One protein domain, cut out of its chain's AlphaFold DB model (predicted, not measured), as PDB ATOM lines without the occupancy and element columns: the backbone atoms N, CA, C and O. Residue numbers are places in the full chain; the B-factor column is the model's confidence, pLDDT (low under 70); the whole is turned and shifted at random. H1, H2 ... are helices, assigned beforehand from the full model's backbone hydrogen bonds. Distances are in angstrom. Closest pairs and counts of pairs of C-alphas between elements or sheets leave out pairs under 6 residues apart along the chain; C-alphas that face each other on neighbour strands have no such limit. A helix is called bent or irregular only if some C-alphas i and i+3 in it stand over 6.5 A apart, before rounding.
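What this domain is: This is residues 10 to 63 of the 641 residues of an uncharacterized protein of Stichopus japonicus (UniProt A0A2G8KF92). A long, straight arm, the helix H1, ends in a small open hook: the short helix H2 carries on roughly along the line of H1, and H3 then folds back loosely beside H2. H1 makes most of the length, and residues 10 to 44 stand free. The printed part has 54 residues with three named helices, in the order H1, H2, H3, and no named strand; the class is all helix. The whole is extended, a rod with a radius of gyration of the C-alphas of 20.0 A and spans of 63 by 20 by 9 A.

How they stand to each other: The longest helix, H1, residues 10 to 35, is apart from H2, residues 39 to 47, and a tight link of 3 residues joins the two. H3, residues 51 to 61, is apart from H1. H2 and H3 are close but not clearly touching, with 2 pairs of C-alphas within 8 A. Their closest C-alphas, those of Arg 45 and Gln 54, are 7.3 A apart. They run opposite ways at a shallow tilt of 31 degrees. In H2 and H3 every O i to N i+4 pair is within hydrogen-bond range; in H1 20 of 22 are.

Where its parts are: H1 measures 37.4 A from C-alpha 10 at (109.646, 66.585, 139.226) to C-alpha 35 at (118.033, 103.069, 138.675). It is neither bent nor irregular, but only just: C-alphas 14 and 17 are 6.3 A apart. H2 measures 12.2 A from Pro 39 to Asn 47. H3 measures 15.0 A and ends with C-alpha 61 at (109.868, 116.833, 135.376).

The domain as a whole: The two C-alphas farthest apart, those of Lys 10 and Arg 52, are 63.3 A apart. The printed part has no cut, and the link from H2 to H3 is also tight. The mean pLDDT of the printed part is 86.3, and residues 37 to 42 are under 70.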
ATOM      1  N   LYS A  10     110.752  65.668 138.889       91.94
ATOM      2  CA  LYS A  10     109.646  66.585 139.226       91.94
ATOM      3  C   LYS A  10     110.139  67.840 139.933       91.94
ATOM      4  O   LYS A  10     109.562  68.914 139.779       91.94
ATOM      5  N   THR A  11     111.189  67.697 140.733       93.19
ATOM      6  CA  THR A  11     111.818  68.828 141.415       93.19
ATOM      7  C   THR A  11     112.485  69.735 140.388       93.19
ATOM      8  O   THR A  11     112.293  70.943 140.430       93.19
ATOM      9  N   ASP A  12     113.162  69.173 139.397       95.62
ATOM     10  CA  ASP A  12     113.797  69.946 138.339       95.62
ATOM     11  C   ASP A  12     112.761  70.566 137.393       95.62
ATOM     12  O   ASP A  12     112.821  71.761 137.111       95.62
ATOM     13  N   GLU A  13     111.735  69.818 136.992       95.94
ATOM     14  CA  GLU A  13     110.690  70.301 136.084       95.94
ATOM     15  C   GLU A  13     109.820  71.405 136.714       95.94
ATOM     16  O   GLU A  13     109.475  72.384 136.052       95.94
ATOM     17  N   ILE A  14     109.493  71.300 138.007       95.31
ATOM     18  CA  ILE A  14     108.587  72.244 138.680       95.31
ATOM     19  C   ILE A  14     109.359  73.344 139.416       95.31
ATOM     20  O   ILE A  14     108.984  74.520 139.362       95.31
ATOM     21  N   LEU A  15     110.432  72.997 140.128       94.56
ATOM     22  CA  LEU A  15     111.128  73.916 141.030       94.56
ATOM     23  C   LEU A  15     112.155  74.786 140.291       94.56
ATOM     24  O   LEU A  15     112.262  75.971 140.620       94.56
ATOM     25  N   LEU A  16     112.873  74.274 139.277       95.56
ATOM     26  CA  LEU A  16     113.875  75.079 138.555       95.56
ATOM     27  C   LEU A  16     113.260  76.285 137.832       95.56
ATOM     28  O   LEU A  16     113.815  77.381 137.977       95.56
ATOM     29  N   PRO A  17     112.115  76.188 137.122       97.06
ATOM     30  CA  PRO A  17     111.499  77.363 136.507       97.06
ATOM     31  C   PRO A  17     111.076  78.413 137.539       97.06
ATOM     32  O   PRO A  17     111.223  79.617 137.307       97.06
ATOM     33  N   VAL A  18     110.590  77.979 138.707       96.50
ATOM     34  CA  VAL A  18     110.182  78.875 139.800       96.50
ATOM     35  C   VAL A  18     111.395  79.568 140.416       96.50
ATOM     36  O   VAL A  18     111.378  80.790 140.586       96.50
ATOM     37  N   LEU A  19     112.471  78.830 140.690       95.94
ATOM     38  CA  LEU A  19     113.725  79.385 141.200       95.94
ATOM     39  C   LEU A  19     114.380  80.330 140.186       95.94
ATOM     40  O   LEU A  19     114.872  81.390 140.578       95.94
ATOM     41  N   LYS A  20     114.328  80.011 138.887       97.31
ATOM     42  CA  LYS A  20     114.809  80.883 137.805       97.31
ATOM     43  C   LYS A  20     114.027  82.196 137.768       97.31
ATOM     44  O   LYS A  20     114.638  83.259 137.848       97.31
ATOM     45  N   ARG A  21     112.688  82.142 137.777       95.88
ATOM     46  CA  ARG A  21     111.824  83.339 137.843       95.88
ATOM     47  C   ARG A  21     112.034  84.142 139.126       95.88
ATOM     48  O   ARG A  21     111.959  85.369 139.109       95.88
ATOM     49  N   PHE A  22     112.294  83.481 140.251       96.12
ATOM     50  CA  PHE A  22     112.580  84.161 141.512       96.12
ATOM     51  C   PHE A  22     113.920  84.905 141.461       96.12
ATOM     52  O   PHE A  22     113.980  86.081 141.824       96.12
ATOM     53  N   ARG A  23     114.977  84.258 140.952       94.12
ATOM     54  CA  ARG A  23     116.290  84.888 140.743       94.12
ATOM     55  C   ARG A  23     116.194  86.061 139.774       94.12
ATOM     56  O   ARG A  23     116.735  87.121 140.069       94.12
ATOM     57  N   GLU A  24     115.450  85.911 138.683       96.31
ATOM     58  CA  GLU A  24     115.205  86.988 137.725       96.31
ATOM     59  C   GLU A  24     114.510  88.186 138.383       96.31
ATOM     60  O   GLU A  24     114.993  89.308 138.265       96.31
ATOM     61  N   LYS A  25     113.454  87.966 139.179       94.38
ATOM     62  CA  LYS A  25     112.795  89.039 139.946       94.38
ATOM     63  C   LYS A  25     113.730  89.713 140.949       94.38
ATOM     64  O   LYS A  25     113.656  90.924 141.133       94.38
ATOM     65  N   VAL A  26     114.617  88.957 141.597       93.88
ATOM     66  CA  VAL A  26     115.624  89.522 142.511       93.88
ATOM     67  C   VAL A  26     116.625  90.385 141.739       93.88
ATOM     68  O   VAL A  26     116.953  91.481 142.190       93.88
ATOM     69  N   VAL A  27     117.084  89.933 140.571       94.06
ATOM     70  CA  VAL A  27     117.987  90.698 139.699       94.06
ATOM     71  C   VAL A  27     117.294  91.951 139.164       94.06
ATOM     72  O   VAL A  27     117.839  93.040 139.312       94.06
ATOM     73  N   GLN A  28     116.064  91.845 138.657       90.94
ATOM     74  CA  GLN A  28     115.254  92.989 138.229       90.94
ATOM     75  C   GLN A  28     114.999  93.968 139.380       90.94
ATOM     76  O   GLN A  28     115.072  95.178 139.183       90.94
ATOM     77  N   GLY A  29     114.763  93.474 140.598       93.69
ATOM     78  CA  GLY A  29     114.630  94.299 141.798       93.69
ATOM     79  C   GLY A  29     115.921  95.042 142.145       93.69
ATOM     80  O   GLY A  29     115.873  96.228 142.467       93.69
ATOM     81  N   LYS A  30     117.084  94.387 142.015       91.69
ATOM     82  CA  LYS A  30     118.398  95.029 142.174       91.69
ATOM     83  C   LYS A  30     118.627  96.087 141.096       91.69
ATOM     84  O   LYS A  30     118.957  97.215 141.444       91.69
ATOM     85  N   ILE A  31     118.389  95.772 139.826       88.25
ATOM     86  CA  ILE A  31     118.518  96.713 138.702       88.25
ATOM     87  C   ILE A  31     117.596  97.920 138.910       88.25
ATOM     88  O   ILE A  31     118.047  99.062 138.887       88.25
ATOM     89  N   SER A  32     116.329  97.668 139.238       87.31
ATOM     90  CA  SER A  32     115.362  98.713 139.574       87.31
ATOM     91  C   SER A  32     115.828  99.531 140.767       87.31
ATOM     92  O   SER A  32     115.650 100.735 140.766       87.31
ATOM     93  N   SER A  33     116.454  98.924 141.778       84.06
ATOM     94  CA  SER A  33     117.016  99.673 142.903       84.06
ATOM     95  C   SER A  33     118.212 100.535 142.497       84.06
ATOM     96  O   SER A  33     118.317 101.636 143.010       84.06
ATOM     97  N   TYR A  34     119.060 100.105 141.555       83.56
ATOM     98  CA  TYR A  34     120.167 100.916 141.033       83.56
ATOM     99  C   TYR A  34     119.669 102.123 140.233       83.56
ATOM    100  O   TYR A  34     120.166 103.230 140.431       83.56
ATOM    101  N   PHE A  35     118.642 101.950 139.402       82.00
ATOM    102  CA  PHE A  35     118.033 103.069 138.675       82.00
ATOM    103  C   PHE A  35     117.169 103.954 139.590       82.00
ATOM    104  O   PHE A  35     117.229 105.180 139.516       82.00
ATOM    105  N   ASN A  36     116.474 103.355 140.559       74.69
ATOM    106  CA  ASN A  36     115.729 104.050 141.610       74.69
ATOM    107  C   ASN A  36     116.608 104.461 142.802       74.69
ATOM    108  O   ASN A  36     116.048 104.795 143.842       74.69
ATOM    109  N   LEU A  37     117.947 104.434 142.682       58.81
ATOM    110  CA  LEU A  37     118.922 104.997 143.636       58.81
ATOM    111  C   LEU A  37     119.276 106.461 143.295       58.81
ATOM    112  O   LEU A  37     120.091 107.091 143.974       58.81
ATOM    113  N   GLN A  38     118.507 107.076 142.392       58.34
ATOM    114  CA  GLN A  38     118.327 108.527 142.324       58.34
ATOM    115  C   GLN A  38     117.287 109.155 143.303       58.34
ATOM    116  O   GLN A  38     116.931 110.311 143.084       58.34
ATOM    117  N   PRO A  39     116.829 108.584 144.446       55.81
ATOM    118  CA  PRO A  39     115.970 109.312 145.371       55.81
ATOM    119  C   PRO A  39     116.791 110.358 146.136       55.81
ATOM    120  O   PRO A  39     116.228 111.217 146.809       55.81
ATOM    121  N   ASN A  40     118.127 110.327 146.021       57.50
ATOM    122  CA  ASN A  40     118.973 111.453 146.389       57.50
ATOM    123  C   ASN A  40     118.801 112.630 145.430       57.50
ATOM    124  O   ASN A  40     118.836 113.754 145.907       57.50
ATOM    125  N   VAL A  41     118.522 112.407 144.142       63.78
ATOM    126  CA  VAL A  41     118.176 113.495 143.216       63.78
ATOM    127  C   VAL A  41     116.846 114.114 143.637       63.78
ATOM    128  O   VAL A  41     116.748 115.331 143.703       63.78
ATOM    129  N   ASP A  42     115.855 113.320 144.045       67.88
ATOM    130  CA  ASP A  42     114.582 113.864 144.542       67.88
ATOM    131  C   ASP A  42     114.707 114.549 145.910       67.88
ATOM    132  O   ASP A  42     114.102 115.599 146.148       67.88
ATOM    133  N   ARG A  43     115.541 114.023 146.812       72.69
ATOM    134  CA  ARG A  43     115.864 114.698 148.081       72.69
ATOM    135  C   ARG A  43     116.683 115.971 147.867       72.69
ATOM    136  O   ARG A  43     116.460 116.956 148.565       72.69
ATOM    137  N   GLU A  44     117.593 115.994 146.900       70.44
ATOM    138  CA  GLU A  44     118.314 117.203 146.497       70.44
ATOM    139  C   GLU A  44     117.377 118.210 145.832       70.44
ATOM    140  O   GLU A  44     117.433 119.388 146.184       70.44
ATOM    141  N   ARG A  45     116.430 117.766 144.992       71.50
ATOM    142  CA  ARG A  45     115.351 118.603 144.434       71.50
ATOM    143  C   ARG A  45     114.534 119.268 145.543       71.50
ATOM    144  O   ARG A  45     114.221 120.454 145.437       71.50
ATOM    145  N   GLN A  46     114.261 118.558 146.640       76.50
ATOM    146  CA  GLN A  46     113.595 119.124 147.821       76.50
ATOM    147  C   GLN A  46     114.478 120.101 148.621       76.50
ATOM    148  O   GLN A  46     113.952 120.996 149.283       76.50
ATOM    149  N   ASN A  47     115.807 119.995 148.530       83.88
ATOM    150  CA  ASN A  47     116.752 120.865 149.239       83.88
ATOM    151  C   ASN A  47     117.119 122.155 148.481       83.88
ATOM    152  O   ASN A  47     117.758 123.047 149.054       83.88
ATOM    153  N   ILE A  48     116.708 122.311 147.220       87.75
ATOM    154  CA  ILE A  48     116.936 123.547 146.463       87.75
ATOM    155  C   ILE A  48     116.048 124.656 147.040       87.75
ATOM    156  O   ILE A  48     114.850 124.707 146.794       87.75
ATOM    157  N   LYS A  49     116.641 125.597 147.784       93.94
ATOM    158  CA  LYS A  49     115.918 126.728 148.408       93.94
ATOM    159  C   LYS A  49     115.363 127.749 147.403       93.94
ATOM    160  O   LYS A  49     114.552 128.599 147.766       93.94
ATOM    161  N   SER A  50     115.831 127.717 146.155       96.25
ATOM    162  CA  SER A  50     115.442 128.681 145.124       96.25
ATOM    163  C   SER A  50     114.122 128.286 144.465       96.25
ATOM    164  O   SER A  50     114.067 127.317 143.712       96.25
ATOM    165  N   LYS A  51     113.079 129.102 144.667       93.44
ATOM    166  CA  LYS A  51     111.766 128.932 144.015       93.44
ATOM    167  C   LYS A  51     111.853 128.914 142.486       93.44
ATOM    168  O   LYS A  51     111.104 128.193 141.839       93.44
ATOM    169  N   ARG A  52     112.778 129.685 141.901       92.19
ATOM    170  CA  ARG A  52     112.965 129.744 140.442       92.19
ATOM    171  C   ARG A  52     113.504 128.425 139.893       92.19
ATOM    172  O   ARG A  52     113.026 127.960 138.869       92.19
ATOM    173  N   LEU A  53     114.468 127.822 140.589       91.75
ATOM    174  CA  LEU A  53     115.019 126.525 140.193       91.75
ATOM    175  C   LEU A  53     114.010 125.398 140.419       91.75
ATOM    176  O   LEU A  53     113.894 124.527 139.567       91.75
ATOM    177  N   GLN A  54     113.224 125.453 141.501       93.25
ATOM    178  CA  GLN A  54     112.118 124.515 141.713       93.25
ATOM    179  C   GLN A  54     111.083 124.581 140.582       93.25
ATOM    180  O   GLN A  54     110.666 123.538 140.095       93.25
ATOM    181  N   ALA A  55     110.716 125.781 140.117       92.94
ATOM    182  CA  ALA A  55     109.774 125.946 139.010       92.94
ATOM    183  C   ALA A  55     110.322 125.402 137.679       92.94
ATOM    184  O   ALA A  55     109.586 124.772 136.929       92.94
ATOM    185  N   VAL A  56     111.611 125.607 137.388       92.94
ATOM    186  CA  VAL A  56     112.247 125.043 136.184       92.94
ATOM    187  C   VAL A  56     112.317 123.519 136.268       92.94
ATOM    188  O   VAL A  56     111.975 122.844 135.308       92.94
ATOM    189  N   LEU A  57     112.688 122.966 137.423       89.00
ATOM    190  CA  LEU A  57     112.735 121.517 137.621       89.00
ATOM    191  C   LEU A  57     111.348 120.871 137.576       89.00
ATOM    192  O   LEU A  57     111.234 119.768 137.063       89.00
ATOM    193  N   GLN A  58     110.308 121.550 138.067       89.00
ATOM    194  CA  GLN A  58     108.922 121.097 137.919       89.00
ATOM    195  C   GLN A  58     108.472 121.099 136.459       89.00
ATOM    196  O   GLN A  58     107.815 120.156 136.041       89.00
ATOM    197  N   LYS A  59     108.858 122.115 135.677       90.75
ATOM    198  CA  LYS A  59     108.576 122.152 134.236       90.75
ATOM    199  C   LYS A  59     109.314 121.060 133.463       90.75
ATOM    200  O   LYS A  59     108.739 120.488 132.562       90.75
ATOM    201  N   LEU A  60     110.555 120.752 133.843       86.38
ATOM    202  CA  LEU A  60     111.340 119.682 133.217       86.38
ATOM    203  C   LEU A  60     110.934 118.274 133.681       86.38
ATOM    204  O   LEU A  60     111.264 117.304 133.012       86.38
ATOM    205  N   SER A  61     110.306 118.137 134.857       85.25
ATOM    206  CA  SER A  61     109.868 116.833 135.376       85.25
ATOM    207  C   SER A  61     108.412 116.516 135.096       85.25
ATOM    208  O   SER A  61     108.008 115.380 135.327       85.25
ATOM    209  N   ALA A  62     107.607 117.501 134.704       83.56
ATOM    210  CA  ALA A  62     106.338 117.208 134.075       83.56
ATOM    211  C   ALA A  62     106.698 116.571 132.726       83.56
ATOM    212  O   ALA A  62     107.328 117.248 131.915       83.56
ATOM    213  N   PRO A  63     106.424 115.273 132.501       72.31
ATOM    214  CA  PRO A  63     106.541 114.734 131.156       72.31
ATOM    215  C   PRO A  63     105.669 115.623 130.267       72.31
ATOM    216  O   PRO A  63     104.538 115.919 130.654       72.31
TER     217      PRO A  63